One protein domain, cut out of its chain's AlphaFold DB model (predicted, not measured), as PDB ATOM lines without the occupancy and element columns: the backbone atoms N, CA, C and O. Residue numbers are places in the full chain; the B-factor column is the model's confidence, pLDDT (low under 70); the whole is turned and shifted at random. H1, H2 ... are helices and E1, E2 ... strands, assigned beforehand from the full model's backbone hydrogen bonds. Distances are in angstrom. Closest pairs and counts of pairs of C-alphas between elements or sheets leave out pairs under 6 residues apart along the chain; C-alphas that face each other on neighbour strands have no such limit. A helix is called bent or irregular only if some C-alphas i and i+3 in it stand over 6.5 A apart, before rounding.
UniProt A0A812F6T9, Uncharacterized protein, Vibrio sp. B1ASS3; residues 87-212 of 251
ATOM      1  N   ARG A  87     152.308 194.754 139.439       90.69
ATOM      2  CA  ARG A  87     152.383 193.372 139.913       90.69
ATOM      3  C   ARG A  87     153.233 193.276 141.180       90.69
ATOM      4  O   ARG A  87     152.710 192.817 142.188       90.69
ATOM      5  N   GLU A  88     154.459 193.791 141.158       91.12
ATOM      6  CA  GLU A  88     155.362 193.800 142.317       91.12
ATOM      7  C   GLU A  88     154.737 194.531 143.512       91.12
ATOM      8  O   GLU A  88     154.706 194.014 144.626       91.12
ATOM      9  N   MET A  89     154.139 195.704 143.293       93.88
ATOM     10  CA  MET A  89     153.453 196.452 144.349       93.88
ATOM     11  C   MET A  89     152.323 195.631 144.989       93.88
ATOM     12  O   MET A  89     152.248 195.537 146.218       93.88
ATOM     13  N   ARG A  90     151.473 194.985 144.176       93.06
ATOM     14  CA  ARG A  90     150.437 194.061 144.675       93.06
ATOM     15  C   ARG A  90     151.054 192.885 145.422       93.06
ATOM     16  O   ARG A  90     150.509 192.460 146.444       93.06
ATOM     17  N   ASP A  91     152.201 192.396 144.964       92.00
ATOM     18  CA  ASP A  91     152.894 191.301 145.617       92.00
ATOM     19  C   ASP A  91     153.378 191.685 147.022       92.00
ATOM     20  O   ASP A  91     153.166 190.927 147.971       92.00
ATOM     21  N   TYR A  92     153.917 192.883 147.219       93.62
ATOM     22  CA  TYR A  92     154.254 193.371 148.559       93.62
ATOM     23  C   TYR A  92     153.016 193.628 149.429       93.62
ATOM     24  O   TYR A  92     153.008 193.259 150.606       93.62
ATOM     25  N   MET A  93     151.963 194.227 148.862       93.88
ATOM     26  CA  MET A  93     150.734 194.560 149.594       93.88
ATOM     27  C   MET A  93     150.016 193.317 150.129       93.88
ATOM     28  O   MET A  93     149.642 193.278 151.301       93.88
ATOM     29  N   TYR A  94     149.842 192.290 149.295       94.75
ATOM     30  CA  TYR A  94     149.047 191.112 149.654       94.75
ATOM     31  C   TYR A  94     149.854 189.991 150.304       94.75
ATOM     32  O   TYR A  94     149.263 189.062 150.847       94.75
ATOM     33  N   HIS A  95     151.189 190.061 150.312       94.94
ATOM     34  CA  HIS A  95     152.008 189.002 150.906       94.94
ATOM     35  C   HIS A  95     151.724 188.828 152.405       94.94
ATOM     36  O   HIS A  95     151.552 187.708 152.883       94.94
ATOM     37  N   LEU A  96     151.619 189.929 153.155       95.00
ATOM     38  CA  LEU A  96     151.332 189.874 154.592       95.00
ATOM     39  C   LEU A  96     149.905 189.389 154.888       95.00
ATOM     40  O   LEU A  96     149.700 188.661 155.860       95.00
ATOM     41  N   GLU A  97     148.937 189.752 154.041       95.56
ATOM     42  CA  GLU A  97     147.561 189.247 154.122       95.56
ATOM     43  C   GLU A  97     147.519 187.739 153.889       95.56
ATOM     44  O   GLU A  97     146.992 187.005 154.725       95.56
ATOM     45  N   TYR A  98     148.156 187.277 152.811       95.88
ATOM     46  CA  TYR A  98     148.273 185.863 152.472       95.88
ATOM     47  C   TYR A  98     148.916 185.067 153.611       95.88
ATOM     48  O   TYR A  98     148.349 184.079 154.071       95.88
ATOM     49  N   MET A  99     150.051 185.530 154.147       95.75
ATOM     50  CA  MET A  99     150.722 184.861 155.267       95.75
ATOM     51  C   MET A  99     149.850 184.817 156.525       95.75
ATOM     52  O   MET A  99     149.887 183.845 157.279       95.75
ATOM     53  N   TYR A 100     149.055 185.857 156.776       96.88
ATOM     54  CA  TYR A 100     148.118 185.869 157.892       96.88
ATOM     55  C   TYR A 100     146.966 184.874 157.697       96.88
ATOM     56  O   TYR A 100     146.645 184.135 158.632       96.88
ATOM     57  N   LEU A 101     146.367 184.840 156.505       97.06
ATOM     58  CA  LEU A 101     145.317 183.885 156.157       97.06
ATOM     59  C   LEU A 101     145.839 182.452 156.240       97.06
ATOM     60  O   LEU A 101     145.232 181.630 156.917       97.06
ATOM     61  N   LEU A 102     147.011 182.179 155.665       96.19
ATOM     62  CA  LEU A 102     147.644 180.864 155.693       96.19
ATOM     63  C   LEU A 102     147.901 180.383 157.127       96.19
ATOM     64  O   LEU A 102     147.568 179.254 157.469       96.19
ATOM     65  N   ARG A 103     148.404 181.256 158.011       97.12
ATOM     66  CA  ARG A 103     148.556 180.928 159.442       97.12
ATOM     67  C   ARG A 103     147.225 180.595 160.107       97.12
ATOM     68  O   ARG A 103     147.184 179.736 160.980       97.12
ATOM     69  N   LYS A 104     146.142 181.284 159.745       97.31
ATOM     70  CA  LYS A 104     144.808 180.978 160.273       97.31
ATOM     71  C   LYS A 104     144.259 179.661 159.727       97.31
ATOM     72  O   LYS A 104     143.664 178.924 160.503       97.31
ATOM     73  N   VAL A 105     144.490 179.363 158.450       96.38
ATOM     74  CA  VAL A 105     144.145 178.071 157.843       96.38
ATOM     75  C   VAL A 105     144.878 176.945 158.562       96.38
ATOM     76  O   VAL A 105     144.225 176.045 159.065       96.38
ATOM     77  N   ARG A 106     146.201 177.051 158.734       95.88
ATOM     78  CA  ARG A 106     147.010 176.058 159.466       95.88
ATOM     79  C   ARG A 106     146.552 175.856 160.905       95.88
ATOM     80  O   ARG A 106     146.498 174.736 161.379       95.88
ATOM     81  N   LYS A 107     146.163 176.932 161.596       96.00
ATOM     82  CA  LYS A 107     145.576 176.824 162.941       96.00
ATOM     83  C   LYS A 107     144.227 176.107 162.946       96.00
ATOM     84  O   LYS A 107     143.934 175.422 163.914       96.00
ATOM     85  N   LYS A 108     143.405 176.305 161.910       95.06
ATOM     86  CA  LYS A 108     142.095 175.652 161.770       95.06
ATOM     87  C   LYS A 108     142.220 174.195 161.305       95.06
ATOM     88  O   LYS A 108     141.374 173.389 161.653       95.06
ATOM     89  N   ALA A 109     143.268 173.877 160.552       94.31
ATOM     90  CA  ALA A 109     143.614 172.545 160.062       94.31
ATOM     91  C   ALA A 109     144.803 171.945 160.834       94.31
ATOM     92  O   ALA A 109     145.626 171.243 160.257       94.31
ATOM     93  N   ASN A 110     144.924 172.244 162.130       94.62
ATOM     94  CA  ASN A 110     146.043 171.795 162.970       94.62
ATOM     95  C   ASN A 110     146.060 170.277 163.216       94.62
ATOM     96  O   ASN A 110     147.038 169.765 163.751       94.62
ATOM     97  N   PHE A 111     144.980 169.585 162.857       91.62
ATOM     98  CA  PHE A 111     144.886 168.128 162.843       91.62
ATOM     99  C   PHE A 111     145.620 167.503 161.646       91.62
ATOM    100  O   PHE A 111     145.934 166.320 161.682       91.62
ATOM    101  N   VAL A 112     145.917 168.281 160.596       91.88
ATOM    102  CA  VAL A 112     146.733 167.841 159.459       91.88
ATOM    103  C   VAL A 112     148.181 168.258 159.679       91.88
ATOM    104  O   VAL A 112     148.460 169.387 160.086       91.88
ATOM    105  N   GLU A 113     149.114 167.369 159.349       91.62
ATOM    106  CA  GLU A 113     150.536 167.696 159.340       91.62
ATOM    107  C   GLU A 113     150.837 168.870 158.388       91.62
ATOM    108  O   GLU A 113     150.439 168.881 157.221       91.62
ATOM    109  N   GLU A 114     151.567 169.877 158.878       91.75
ATOM    110  CA  GLU A 114     151.846 171.114 158.133       91.75
ATOM    111  C   GLU A 114     152.641 170.875 156.837       91.75
ATOM    112  O   GLU A 114     152.525 171.663 155.899       91.75
ATOM    113  N   SER A 115     153.426 169.795 156.780       88.94
ATOM    114  CA  SER A 115     154.218 169.385 155.613       88.94
ATOM    115  C   SER A 115     153.352 168.891 154.449       88.94
ATOM    116  O   SER A 115     153.716 169.088 153.293       88.94
ATOM    117  N   VAL A 116     152.197 168.291 154.748       90.69
ATOM    118  CA  VAL A 116     151.267 167.715 153.765       90.69
ATOM    119  C   VAL A 116     150.148 168.702 153.428       90.69
ATOM    120  O   VAL A 116     149.507 168.590 152.390       90.69
ATOM    121  N   LEU A 117     149.890 169.695 154.278       93.25
ATOM    122  CA  LEU A 117     148.789 170.634 154.097       93.25
ATOM    123  C   LEU A 117     149.133 171.760 153.110       93.25
ATOM    124  O   LEU A 117     149.840 172.717 153.441       93.25
ATOM    125  N   SER A 118     148.496 171.733 151.942       93.94
ATOM    126  CA  SER A 118     148.419 172.880 151.043       93.94
ATOM    127  C   SER A 118     147.073 173.596 151.156       93.94
ATOM    128  O   SER A 118     146.042 172.990 151.441       93.94
ATOM    129  N   ALA A 119     147.082 174.914 150.936       94.94
ATOM    130  CA  ALA A 119     145.889 175.753 150.995       94.94
ATOM    131  C   ALA A 119     145.802 176.691 149.786       94.94
ATOM    132  O   ALA A 119     146.808 177.237 149.327       94.94
ATOM    133  N   CYS A 120     144.588 176.913 149.300       94.25
ATOM    134  CA  CYS A 120     144.272 177.890 148.264       94.25
ATOM    135  C   CYS A 120     143.025 178.695 148.644       94.25
ATOM    136  O   CYS A 120     142.136 178.224 149.350       94.25
ATOM    137  N   PHE A 121     142.986 179.944 148.194       95.31
ATOM    138  CA  PHE A 121     141.915 180.890 148.491       95.31
ATOM    139  C   PHE A 121     141.124 181.165 147.215       95.31
ATOM    140  O   PHE A 121     141.708 181.255 146.136       95.31
ATOM    141  N   THR A 122     139.807 181.307 147.347       94.94
ATOM    142  CA  THR A 122     138.914 181.625 146.214       94.94
ATOM    143  C   THR A 122     139.067 183.051 145.712       94.94
ATOM    144  O   THR A 122     138.826 183.320 144.535       94.94
ATOM    145  N   ASP A 123     139.474 183.961 146.593       94.81
ATOM    146  CA  ASP A 123     139.628 185.357 146.235       94.81
ATOM    147  C   ASP A 123     140.851 185.537 145.316       94.81
ATOM    148  O   ASP A 123     141.977 185.168 145.694       94.81
ATOM    149  N   PRO A 124     140.678 186.135 144.121       91.81
ATOM    150  CA  PRO A 124     141.754 186.286 143.145       91.81
ATOM    151  C   PRO A 124     142.924 187.133 143.667       91.81
ATOM    152  O   PRO A 124     144.034 187.032 143.146       91.81
ATOM    153  N   ARG A 125     142.729 187.933 144.727       91.56
ATOM    154  CA  ARG A 125     143.805 188.697 145.383       91.56
ATOM    155  C   ARG A 125     144.834 187.797 146.068       91.56
ATOM    156  O   ARG A 125     145.992 188.192 146.207       91.56
ATOM    157  N   TYR A 126     144.419 186.608 146.506       91.19
ATOM    158  CA  TYR A 126     145.251 185.664 147.258       91.19
ATOM    159  C   TYR A 126     145.631 184.423 146.450       91.19
ATOM    160  O   TYR A 126     146.500 183.660 146.878       91.19
ATOM    161  N   ASN A 127     145.028 184.236 145.276       84.25
ATOM    162  CA  ASN A 127     145.326 183.126 144.384       84.25
ATOM    163  C   ASN A 127     146.637 183.374 143.611       84.25
ATOM    164  O   ASN A 127     146.639 183.827 142.466       84.25
ATOM    165  N   ARG A 128     147.775 183.143 144.280       72.38
ATOM    166  CA  ARG A 128     149.119 183.243 143.674       72.38
ATOM    167  C   ARG A 128     149.608 181.949 143.033       72.38
ATOM    168  O   ARG A 128     150.531 181.988 142.224       72.38
ATOM    169  N   SER A 129     149.061 180.815 143.455       64.25
ATOM    170  CA  SER A 129     149.442 179.485 142.988       64.25
ATOM    171  C   SER A 129     148.675 179.102 141.720       64.25
ATOM    172  O   SER A 129     147.752 179.790 141.297       64.25
ATOM    173  N   VAL A 130     149.129 178.021 141.075       67.25
ATOM    174  CA  VAL A 130     148.522 177.403 139.888       67.25
ATOM    175  C   VAL A 130     146.996 177.463 139.970       67.25
ATOM    176  O   VAL A 130     146.407 177.018 140.954       67.25
ATOM    177  N   ARG A 131     146.365 178.031 138.937       70.81
ATOM    178  CA  ARG A 131     144.907 178.085 138.839       70.81
ATOM    179  C   ARG A 131     144.373 176.667 138.701       70.81
ATOM    180  O   ARG A 131     144.471 176.070 137.631       70.81
ATOM    181  N   TYR A 132     143.797 176.147 139.774       78.38
ATOM    182  CA  TYR A 132     142.989 174.941 139.700       78.38
ATOM    183  C   TYR A 132     141.656 175.311 139.056       78.38
ATOM    184  O   TYR A 132     140.868 176.047 139.643       78.38
ATOM    185  N   THR A 133     141.400 174.797 137.853       80.25
ATOM    186  CA  THR A 133     140.131 174.990 137.125       80.25
ATOM    187  C   THR A 133     138.912 174.536 137.929       80.25
ATOM    188  O   THR A 133     137.809 175.011 137.685       80.25
ATOM    189  N   ALA A 134     139.116 173.647 138.905       81.75
ATOM    190  CA  ALA A 134     138.083 173.132 139.794       81.75
ATOM    191  C   ALA A 134     137.641 174.116 140.897       81.75
ATOM    192  O   ALA A 134     136.596 173.897 141.507       81.75
ATOM    193  N   ILE A 135     138.406 175.177 141.182       87.81
ATOM    194  CA  ILE A 135     138.093 176.110 142.273       87.81
ATOM    195  C   ILE A 135     137.489 177.389 141.683       87.81
ATOM    196  O   ILE A 135     138.177 178.092 140.939       87.81
ATOM    197  N   PRO A 136     136.227 177.726 142.006       91.25
ATOM    198  CA  PRO A 136     135.602 178.938 141.497       91.25
ATOM    199  C   PRO A 136     136.265 180.190 142.087       91.25
ATOM    200  O   PRO A 136     136.527 180.262 143.291       91.25
ATOM    201  N   GLU A 137     136.491 181.201 141.248       93.44
ATOM    202  CA  GLU A 137     136.904 182.526 141.712       93.44
ATOM    203  C   GLU A 137     135.718 183.207 142.400       93.44
ATOM    204  O   GLU A 137     134.634 183.343 141.826       93.44
ATOM    205  N   LYS A 138     135.909 183.613 143.654       95.38
ATOM    206  CA  LYS A 138     134.854 184.223 144.459       95.38
ATOM    207  C   LYS A 138     135.444 185.252 145.405       95.38
ATOM    208  O   LYS A 138     136.379 184.961 146.142       95.38
ATOM    209  N   GLU A 139     134.882 186.454 145.382       95.81
ATOM    210  CA  GLU A 139     135.293 187.520 146.290       95.81
ATOM    211  C   GLU A 139     134.851 187.241 147.732       95.81
ATOM    212  O   GLU A 139     133.808 186.623 147.984       95.81
ATOM    213  N   ASP A 140     135.637 187.743 148.686       96.31
ATOM    214  CA  ASP A 140     135.317 187.649 150.110       96.31
ATOM    215  C   ASP A 140     133.949 188.271 150.441       96.31
ATOM    216  O   ASP A 140     133.657 189.428 150.114       96.31
ATOM    217  N   LYS A 141     133.123 187.545 151.199       97.31
ATOM    218  CA  LYS A 141     131.802 188.027 151.613       97.31
ATOM    219  C   LYS A 141     131.905 189.033 152.753       97.31
ATOM    220  O   LYS A 141     132.661 188.866 153.712       97.31
ATOM    221  N   VAL A 142     131.083 190.074 152.692       97.06
ATOM    222  CA  VAL A 142     130.919 191.049 153.776       97.06
ATOM    223  C   VAL A 142     129.917 190.518 154.792       97.06
ATOM    224  O   VAL A 142     128.736 190.444 154.484       97.06
ATOM    225  N   LEU A 143     130.371 190.177 156.000       95.62
ATOM    226  CA  LEU A 143     129.465 189.722 157.064       95.62
ATOM    227  C   LEU A 143     128.923 190.882 157.901       95.62
ATOM    228  O   LEU A 143     127.745 190.935 158.224       95.62
ATOM    229  N   PHE A 144     129.803 191.801 158.293       93.19
ATOM    230  CA  PHE A 144     129.477 192.944 159.143       93.19
ATOM    231  C   PHE A 144     130.494 194.060 158.896       93.19
ATOM    232  O   PHE A 144     131.514 193.831 158.238       93.19
ATOM    233  N   LEU A 145     130.252 195.259 159.437       89.06
ATOM    234  CA  LEU A 145     131.205 196.368 159.406       89.06
ATOM    235  C   LEU A 145     132.603 195.852 159.801       89.06
ATOM    236  O   LEU A 145     132.807 195.306 160.883       89.06
ATOM    237  N   PHE A 146     133.550 195.948 158.870       94.94
ATOM    238  CA  PHE A 146     134.929 195.462 158.992       94.94
ATOM    239  C   PHE A 146     135.163 193.946 159.093       94.94
ATOM    240  O   PHE A 146     136.324 193.534 159.080       94.94
ATOM    241  N   ARG A 147     134.130 193.099 159.143       97.50
ATOM    242  CA  ARG A 147     134.275 191.636 159.149       97.50
ATOM    243  C   ARG A 147     134.022 191.062 157.758       97.50
ATOM    244  O   ARG A 147     133.003 191.345 157.124       97.50
ATOM    245  N   ARG A 148     134.958 190.242 157.296       97.75
ATOM    246  CA  ARG A 148     134.899 189.539 156.013       97.75
ATOM    247  C   ARG A 148     135.007 188.035 156.237       97.75
ATOM    248  O   ARG A 148     135.685 187.610 157.177       97.75
ATOM    249  N   GLU A 149     134.356 187.274 155.374       97.62
ATOM    250  CA  GLU A 149     134.445 185.819 155.285       97.62
ATOM    251  C   GLU A 149     135.148 185.448 153.978       97.62
ATOM    252  O   GLU A 149     134.709 185.841 152.899       97.62
ATOM    253  N   CYS A 150     136.246 184.708 154.097       96.88
ATOM    254  CA  CYS A 150     137.022 184.175 152.985       96.88
ATOM    255  C   CYS A 150     136.752 182.677 152.856       96.88
ATOM    256  O   CYS A 150     136.842 181.949 153.847       96.88
ATOM    257  N   GLU A 151     136.443 182.222 151.647       97.12
ATOM    258  CA  GLU A 151     136.322 180.801 151.329       97.12
ATOM    259  C   GLU A 151     137.684 180.271 150.863       97.12
ATOM    260  O   GLU A 151     138.328 180.849 149.978       97.12
ATOM    261  N   PHE A 152     138.131 179.176 151.470       96.31
ATOM    262  CA  PHE A 152     139.413 178.551 151.171       96.31
ATOM    263  C   PHE A 152     139.269 177.033 151.070       96.31
ATOM    264  O   PHE A 152     138.297 176.440 151.540       96.31
ATOM    265  N   TYR A 153     140.246 176.421 150.419       95.50
ATOM    266  CA  TYR A 153     140.294 175.000 150.123       95.50
ATOM    267  C   TYR A 153     141.631 174.466 150.621       95.50
ATOM    268  O   TYR A 153     142.657 175.140 150.498       95.50
ATOM    269  N   ILE A 154     141.616 173.268 151.191       95.00
ATOM    270  CA  ILE A 154     142.826 172.525 151.535       95.00
ATOM    271  C   ILE A 154     142.915 171.261 150.693       95.00
ATOM    272  O   ILE A 154     141.892 170.685 150.315       95.00
ATOM    273  N   TYR A 155     144.140 170.857 150.389       94.19
ATOM    274  CA  TYR A 155     144.457 169.669 149.605       94.19
ATOM    275  C   TYR A 155     145.832 169.135 150.024       94.19
ATOM    276  O   TYR A 155     146.643 169.912 150.549       94.19
ATOM    277  N   PRO A 156     146.107 167.837 149.825       93.25
ATOM    278  CA  PRO A 156     147.420 167.290 150.125       93.25
ATOM    279  C   PRO A 156     148.449 167.842 149.128       93.25
ATOM    280  O   PRO A 156     148.249 167.759 147.915       93.25
ATOM    281  N   ASP A 157     149.540 168.425 149.630       89.56
ATOM    282  CA  ASP A 157     150.651 168.874 148.796       89.56
ATOM    283  C   ASP A 157     151.330 167.661 148.166       89.56
ATOM    284  O   ASP A 157     151.690 166.672 148.803       89.56
ATOM    285  N   ASP A 158     151.459 167.744 146.858       82.75
ATOM    286  CA  ASP A 158     151.705 166.625 145.981       82.75
ATOM    287  C   ASP A 158     153.139 166.691 145.406       82.75
ATOM    288  O   ASP A 158     153.565 165.807 144.648       82.75
ATOM    289  N   ARG A 159     153.894 167.730 145.786       82.75
ATOM    290  CA  ARG A 159     155.172 168.112 145.186       82.75
ATOM    291  C   ARG A 159     156.356 167.422 145.855       82.75
ATOM    292  O   ARG A 159     156.931 167.919 146.814       82.75
ATOM    293  N   GLY A 160     156.786 166.310 145.260       76.88
ATOM    294  CA  GLY A 160     158.162 165.809 145.391       76.88
ATOM    295  C   GLY A 160     158.506 165.034 146.666       76.88
ATOM    296  O   GLY A 160     159.684 164.770 146.896       76.88
ATOM    297  N   TYR A 161     157.519 164.638 147.473       79.69
ATOM    298  CA  TYR A 161     157.764 163.814 148.659       79.69
ATOM    299  C   TYR A 161     157.909 162.320 148.308       79.69
ATOM    300  O   TYR A 161     157.081 161.785 147.555       79.69
ATOM    301  N   PRO A 162     158.907 161.607 148.868       82.75
ATOM    302  CA  PRO A 162     158.890 160.147 148.873       82.75
ATOM    303  C   PRO A 162     157.640 159.668 149.633       82.75
ATOM    304  O   PRO A 162     157.241 160.282 150.615       82.75
ATOM    305  N   ASN A 163     156.994 158.592 149.175       87.88
ATOM    306  CA  ASN A 163     155.758 158.046 149.770       87.88
ATOM    307  C   ASN A 163     154.529 158.976 149.736       87.88
ATOM    308  O   ASN A 163     153.632 158.858 150.568       87.88
ATOM    309  N   LYS A 164     154.431 159.849 148.727       87.88
ATOM    310  CA  LYS A 164     153.279 160.738 148.483       87.88
ATOM    311  C   LYS A 164     151.905 160.078 148.692       87.88
ATOM    312  O   LYS A 164     151.026 160.683 149.293       87.88
ATOM    313  N   GLN A 165     151.713 158.849 148.211       90.31
ATOM    314  CA  GLN A 165     150.431 158.145 148.339       90.31
ATOM    315  C   GLN A 165     150.043 157.876 149.798       90.31
ATOM    316  O   GLN A 165     148.867 157.965 150.132       90.31
ATOM    317  N   GLU A 166     151.013 157.586 150.663       91.25
ATOM    318  CA  GLU A 166     150.755 157.328 152.078       91.25
ATOM    319  C   GLU A 166     150.340 158.613 152.801       91.25
ATOM    320  O   GLU A 166     149.348 158.619 153.521       91.25
ATOM    321  N   HIS A 167     151.013 159.732 152.521       90.50
ATOM    322  CA  HIS A 167     150.629 161.037 153.064       90.50
ATOM    323  C   HIS A 167     149.244 161.490 152.587       90.50
ATOM    324  O   HIS A 167     148.463 162.012 153.380       90.50
ATOM    325  N   ILE A 168     148.907 161.248 151.315       91.12
ATOM    326  CA  ILE A 168     147.568 161.521 150.773       91.12
ATOM    327  C   ILE A 168     146.515 160.669 151.498       91.12
ATOM    328  O   ILE A 168     145.503 161.199 151.953       91.12
ATOM    329  N   ARG A 169     146.773 159.370 151.689       91.88
ATOM    330  CA  ARG A 169     145.868 158.485 152.439       91.88
ATOM    331  C   ARG A 169     145.701 158.933 153.886       91.88
ATOM    332  O   ARG A 169     144.575 158.986 154.365       91.88
ATOM    333  N   GLN A 170     146.783 159.300 154.571       92.06
ATOM    334  CA  GLN A 170     146.734 159.815 155.943       92.06
ATOM    335  C   GLN A 170     145.965 161.135 156.036       92.06
ATOM    336  O   GLN A 170     145.193 161.326 156.977       92.06
ATOM    337  N   PHE A 171     146.113 162.018 155.047       92.62
ATOM    338  CA  PHE A 171     145.347 163.257 154.940       92.62
ATOM    339  C   PHE A 171     143.840 162.970 154.844       92.62
ATOM    340  O   PHE A 171     143.061 163.485 155.650       92.62
ATOM    341  N   HIS A 172     143.430 162.095 153.918       91.75
ATOM    342  CA  HIS A 172     142.025 161.712 153.751       91.75
ATOM    343  C   HIS A 172     141.481 160.936 154.955       91.75
ATOM    344  O   HIS A 172     140.364 161.210 155.391       91.75
ATOM    345  N   ALA A 173     142.265 160.029 155.543       91.75
ATOM    346  CA  ALA A 173     141.883 159.271 156.732       91.75
ATOM    347  C   ALA A 173     141.668 160.187 157.944       91.75
ATOM    348  O   ALA A 173     140.667 160.049 158.649       91.75
ATOM    349  N   THR A 174     142.556 161.163 158.156       91.44
ATOM    350  CA  THR A 174     142.413 162.158 159.228       91.44
ATOM    351  C   THR A 174     141.152 162.995 159.029       91.44
ATOM    352  O   THR A 174     140.370 163.152 159.963       91.44
ATOM    353  N   LEU A 175     140.896 163.474 157.808       90.19
ATOM    354  CA  LEU A 175     139.695 164.259 157.497       90.19
ATOM    355  C   LEU A 175     138.395 163.449 157.586       90.19
ATOM    356  O   LEU A 175     137.371 163.994 157.993       90.19
ATOM    357  N   ALA A 176     138.428 162.163 157.233       88.25
ATOM    358  CA  ALA A 176     137.289 161.261 157.379       88.25
ATOM    359  C   ALA A 176     136.987 160.958 158.856       88.25
ATOM    360  O   ALA A 176     135.820 160.906 159.241       88.25
ATOM    361  N   THR A 177     138.033 160.788 159.673       88.19
ATOM    362  CA  THR A 177     137.920 160.459 161.104       88.19
ATOM    363  C   THR A 177     137.457 161.653 161.924       88.19
ATOM    364  O   THR A 177     136.623 161.500 162.810       88.19
ATOM    365  N   GLU A 178     137.981 162.844 161.631       75.94
ATOM    366  CA  GLU A 178     137.693 164.028 162.437       75.94
ATOM    367  C   GLU A 178     136.226 164.448 162.365       75.94
ATOM    368  O   GLU A 178     135.778 165.090 163.305       75.94
ATOM    369  N   GLN A 179     135.460 164.100 161.314       55.69
ATOM    370  CA  GLN A 179     134.021 164.413 161.170       55.69
ATOM    371  C   GLN A 179     133.619 165.799 161.735       55.69
ATOM    372  O   GLN A 179     132.501 166.016 162.212       55.69
ATOM    373  N   GLN A 180     134.536 166.775 161.682       57.16
ATOM    374  CA  GLN A 180     134.320 168.112 162.203       57.16
ATOM    375  C   GLN A 180     133.437 168.799 161.174       57.16
ATOM    376  O   GLN A 180     133.882 169.125 160.075       57.16
ATOM    377  N   ALA A 181     132.168 168.956 161.547       63.16
ATOM    378  CA  ALA A 181     130.987 169.277 160.742       63.16
ATOM    379  C   ALA A 181     131.059 170.480 159.773       63.16
ATOM    380  O   ALA A 181     130.054 170.815 159.144       63.16
ATOM    381  N   SER A 182     132.197 171.162 159.640       88.31
ATOM    382  CA  SER A 182     132.352 172.320 158.765       88.31
ATOM    383  C   SER A 182     133.017 172.005 157.417       88.31
ATOM    384  O   SER A 182     132.617 172.611 156.417       88.31
ATOM    385  N   TRP A 183     133.959 171.049 157.357       92.75
ATOM    386  CA  TRP A 183     134.742 170.787 156.142       92.75
ATOM    387  C   TRP A 183     133.899 170.060 155.098       92.75
ATOM    388  O   TRP A 183     133.446 168.936 155.312       92.75
ATOM    389  N   LYS A 184     133.689 170.694 153.942       93.31
ATOM    390  CA  LYS A 184     132.874 170.120 152.864       93.31
ATOM    391  C   LYS A 184     133.781 169.542 151.781       93.31
ATOM    392  O   LYS A 184     134.501 170.337 151.167       93.31
ATOM    393  N   PRO A 185     133.751 168.224 151.514       93.00
ATOM    394  CA  PRO A 185     134.457 167.673 150.367       93.00
ATOM    395  C   PRO A 185     133.909 168.314 149.089       93.00
ATOM    396  O   PRO A 185     132.713 168.609 148.986       93.00
ATOM    397  N   VAL A 186     134.799 168.605 148.148       91.94
ATOM    398  CA  VAL A 186     134.444 169.140 146.837       91.94
ATOM    399  C   VAL A 186     134.872 168.125 145.799       91.94
ATOM    400  O   VAL A 186     136.065 167.925 145.564       91.94
ATOM    401  N   ASP A 187     133.874 167.483 145.199       81.94
ATOM    402  CA  ASP A 187     134.080 166.468 144.177       81.94
ATOM    403  C   ASP A 187     134.652 167.125 142.921       81.94
ATOM    404  O   ASP A 187     133.968 167.836 142.182       81.94
ATOM    405  N   SER A 188     135.939 166.899 142.670       67.88
ATOM    406  CA  SER A 188     136.525 167.139 141.359       67.88
ATOM    407  C   SER A 188     136.127 165.968 140.468       67.88
ATOM    408  O   SER A 188     136.561 164.841 140.693       67.88
ATOM    409  N   SER A 189     135.283 166.232 139.477       57.12
ATOM    410  CA  SER A 189     134.591 165.273 138.607       57.12
ATOM    411  C   SER A 189     135.488 164.424 137.676       57.12
ATOM    412  O   SER A 189     135.182 164.301 136.494       57.12
ATOM    413  N   GLY A 190     136.600 163.850 138.147       59.88
ATOM    414  CA  GLY A 190     137.515 163.104 137.271       59.88
ATOM    415  C   GLY A 190     138.621 162.269 137.921       59.88
ATOM    416  O   GLY A 190     139.538 161.874 137.209       59.88
ATOM    417  N   GLY A 191     138.588 162.007 139.232       64.69
ATOM    418  CA  GLY A 191     139.570 161.126 139.881       64.69
ATOM    419  C   GLY A 191     139.110 159.665 139.914       64.69
ATOM    420  O   GLY A 191     138.018 159.387 140.400       64.69
ATOM    421  N   GLU A 192     139.946 158.725 139.461       71.12
ATOM    422  CA  GLU A 192     139.667 157.274 139.506       71.12
ATOM    423  C   GLU A 192     139.510 156.720 140.937       71.12
ATOM    424  O   GLU A 192     138.895 155.674 141.127       71.12
ATOM    425  N   SER A 193     140.042 157.414 141.953       73.25
ATOM    426  CA  SER A 193     140.035 156.949 143.347       73.25
ATOM    427  C   SER A 193     138.727 157.211 144.097       73.25
ATOM    428  O   SER A 193     138.545 156.671 145.184       73.25
ATOM    429  N   GLY A 194     137.830 158.050 143.564       82.62
ATOM    430  CA  GLY A 194     136.612 158.474 144.268       82.62
ATOM    431  C   GLY A 194     136.857 159.337 145.516       82.62
ATOM    432  O   GLY A 194     135.901 159.697 146.198       82.62
ATOM    433  N   GLU A 195     138.110 159.688 145.822       85.31
ATOM    434  CA  GLU A 195     138.461 160.558 146.946       85.31
ATOM    435  C   GLU A 195     138.359 162.040 146.534       85.31
ATOM    436  O   GLU A 195     138.800 162.416 145.440       85.31
ATOM    437  N   PRO A 196     137.799 162.916 147.388       89.38
ATOM    438  CA  PRO A 196     137.665 164.333 147.072       89.38
ATOM    439  C   PRO A 196     139.039 165.008 147.076       89.38
ATOM    440  O   PRO A 196     139.755 164.977 148.073       89.38
ATOM    441  N   HIS A 197     139.404 165.675 145.979       89.69
ATOM    442  CA  HIS A 197     140.721 166.311 145.868       89.69
ATOM    443  C   HIS A 197     140.863 167.563 146.748       89.69
ATOM    444  O   HIS A 197     141.965 167.908 147.173       89.69
ATOM    445  N   PHE A 198     139.746 168.231 147.052       93.00
ATOM    446  CA  PHE A 198     139.728 169.433 147.874       93.00
ATOM    447  C   PHE A 198     138.693 169.353 148.991       93.00
ATOM    448  O   PHE A 198     137.594 168.825 148.818       93.00
ATOM    449  N   TYR A 199     139.015 169.996 150.111       94.50
ATOM    450  CA  TYR A 199     138.092 170.219 151.219       94.50
ATOM    451  C   TYR A 199     137.910 171.716 151.421       94.50
ATOM    452  O   TYR A 199     138.875 172.452 151.628       94.50
ATOM    453  N   ARG A 200     136.661 172.167 151.336       95.56
ATOM    454  CA  ARG A 200     136.274 173.575 151.413       95.56
ATOM    455  C   ARG A 200     135.896 173.969 152.830       95.56
ATOM    456  O   ARG A 200     135.165 173.242 153.503       95.56
ATOM    457  N   GLU A 201     136.277 175.185 153.206       96.38
ATOM    458  CA  GLU A 201     135.964 175.778 154.500       96.38
ATOM    459  C   GLU A 201     135.945 177.319 154.451       96.38
ATOM    460  O   GLU A 201     136.389 177.938 153.480       96.38
ATOM    461  N   TYR A 202     135.424 177.953 155.507       97.00
ATOM    462  CA  TYR A 202     135.332 179.412 155.619       97.00
ATOM    463  C   TYR A 202     136.185 179.972 156.762       97.00
ATOM    464  O   TYR A 202     136.369 179.349 157.817       97.00
ATOM    465  N   LEU A 203     136.710 181.180 156.567       97.12
ATOM    466  CA  LEU A 203     137.564 181.880 157.519       97.12
ATOM    467  C   LEU A 203     137.134 183.333 157.678       97.12
ATOM    468  O   LEU A 203     137.087 184.102 156.723       97.12
ATOM    469  N   ASN A 204     136.922 183.741 158.928       97.56
ATOM    470  CA  ASN A 204     136.569 185.114 159.261       97.56
ATOM    471  C   ASN A 204     137.800 185.958 159.607       97.56
ATOM    472  O   ASN A 204     138.670 185.552 160.395       97.56
ATOM    473  N   TYR A 205     137.868 187.172 159.067       96.88
ATOM    474  CA  TYR A 205     138.940 188.124 159.351       96.88
ATOM    475  C   TYR A 205     138.439 189.575 159.430       96.88
ATOM    476  O   TYR A 205     137.296 189.882 159.096       96.88
ATOM    477  N   ASN A 206     139.295 190.459 159.954       97.38
ATOM    478  CA  ASN A 206     139.007 191.884 160.121       97.38
ATOM    479  C   ASN A 206     139.761 192.702 159.057       97.38
ATOM    480  O   ASN A 206     140.989 192.616 158.977       97.38
ATOM    481  N   ILE A 207     139.035 193.507 158.276       96.88
ATOM    482  CA  ILE A 207     139.581 194.317 157.180       96.88
ATOM    483  C   ILE A 207     140.514 195.432 157.667       96.88
ATOM    484  O   ILE A 207     141.442 195.788 156.951       96.88
ATOM    485  N   ILE A 208     140.335 195.958 158.886       96.75
ATOM    486  CA  ILE A 208     141.206 197.011 159.441       96.75
ATOM    487  C   ILE A 208     142.641 196.494 159.527       96.75
ATOM    488  O   ILE A 208     143.583 197.159 159.105       96.75
ATOM    489  N   ARG A 209     142.804 195.254 160.001       96.62
ATOM    490  CA  ARG A 209     144.111 194.597 160.074       96.62
ATOM    491  C   ARG A 209     144.735 194.418 158.688       96.62
ATOM    492  O   ARG A 209     145.944 194.553 158.551       96.62
ATOM    493  N   PHE A 210     143.918 194.142 157.675       96.56
ATOM    494  CA  PHE A 210     144.384 193.986 156.296       96.56
ATOM    495  C   PHE A 210     144.803 195.332 155.715       96.56
ATOM    496  O   PHE A 210     145.875 195.429 155.139       96.56
ATOM    497  N   ASN A 211     144.050 196.402 155.973       96.19
ATOM    498  CA  ASN A 211     144.458 197.754 155.597       96.19
ATOM    499  C   ASN A 211     145.803 198.141 156.236       96.19
ATOM    500  O   ASN A 211     146.663 198.678 155.546       96.19
ATOM    501  N   ILE A 212     146.038 197.792 157.507       97.69
ATOM    502  CA  ILE A 212     147.352 197.975 158.150       97.69
ATOM    503  C   ILE A 212     148.435 197.163 157.422       97.69
ATOM    504  O   ILE A 212     149.513 197.686 157.146       97.69
TER     505      ILE A 212
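Overview. This is residues 87 to 212 of the 251 residues of an uncharacterized protein of Vibrio sp. B1ASS3 (UniProt A0A812F6T9). A strongly twisted antiparallel sheet, built on the long strands E3 and E5, curls round the long helix H1, while H2 packs on the sheet near the last residues of E3. H3 follows E5 at the other end of that strand pair. The printed part has 126 residues with three named helices and five named strands, which follow along the chain as H1 E1 E2 E3 H2 E4 E5 H3; the class is mixed, helices and strands, with 43 residues in the helices and 31 in the strands. It is compact, with a radius of gyration of the C-alphas of 15.3 A and spans of 42 by 33 by 26 A.

Along the chain. H1, residues 87 to 108, begins at C-alpha 87 (152.383, 193.372, 139.913) and is 30.0 A long, with a kink of 41 degrees near residue 94; it is only just irregular, C-alphas 93 and 96 being 6.9 A apart. E1 is residues 117 to 121, E2 141 to 144, E3 147 to 156, 29.1 A. H2, residues 164 to 178, spans 21.2 A. E4 is residues 184 to 186, E5 198 to 206, 25.6 A, and H3 207 to 212, ending at C-alpha 212 (147.352, 197.975, 158.150).

Arrangement. The sheet is branched. E1 (N 120 to O 153, 2.9 A) and E2 (N 149 to O 141, 2.9 A) lie on one side of E3, E5 (N 150 to O 203, 2.8 A) on the other; E4 pairs with E5 (N 186 to O 198, 2.9 A). E2 and E3 form a hairpin, as do E4 and E5. H1 is on the sheet, its Leu 102 C-alpha 7.2 A from that of Ala 119 in E1. H2 is on it too, the closest C-alphas with E3 being Pro 156 and Ile 168, 5.8 A. H1 and H3 are close but not clearly touching, Glu 97 and Phe 210 C-alphas 6.1 A apart. Every O i to N i+4 pair is within hydrogen-bond range in H2 and H3, 16 of 18 in H1.

Size, cuts and confidence. The farthest C-alphas, Leu 145 and Pro 162, are 46.8 A apart. The printed part has no cut. The links E1 to E2 and E4 to E5 are long. Residues 129 to 130, 179 to 181 and 188 to 191 have pLDDT under 70.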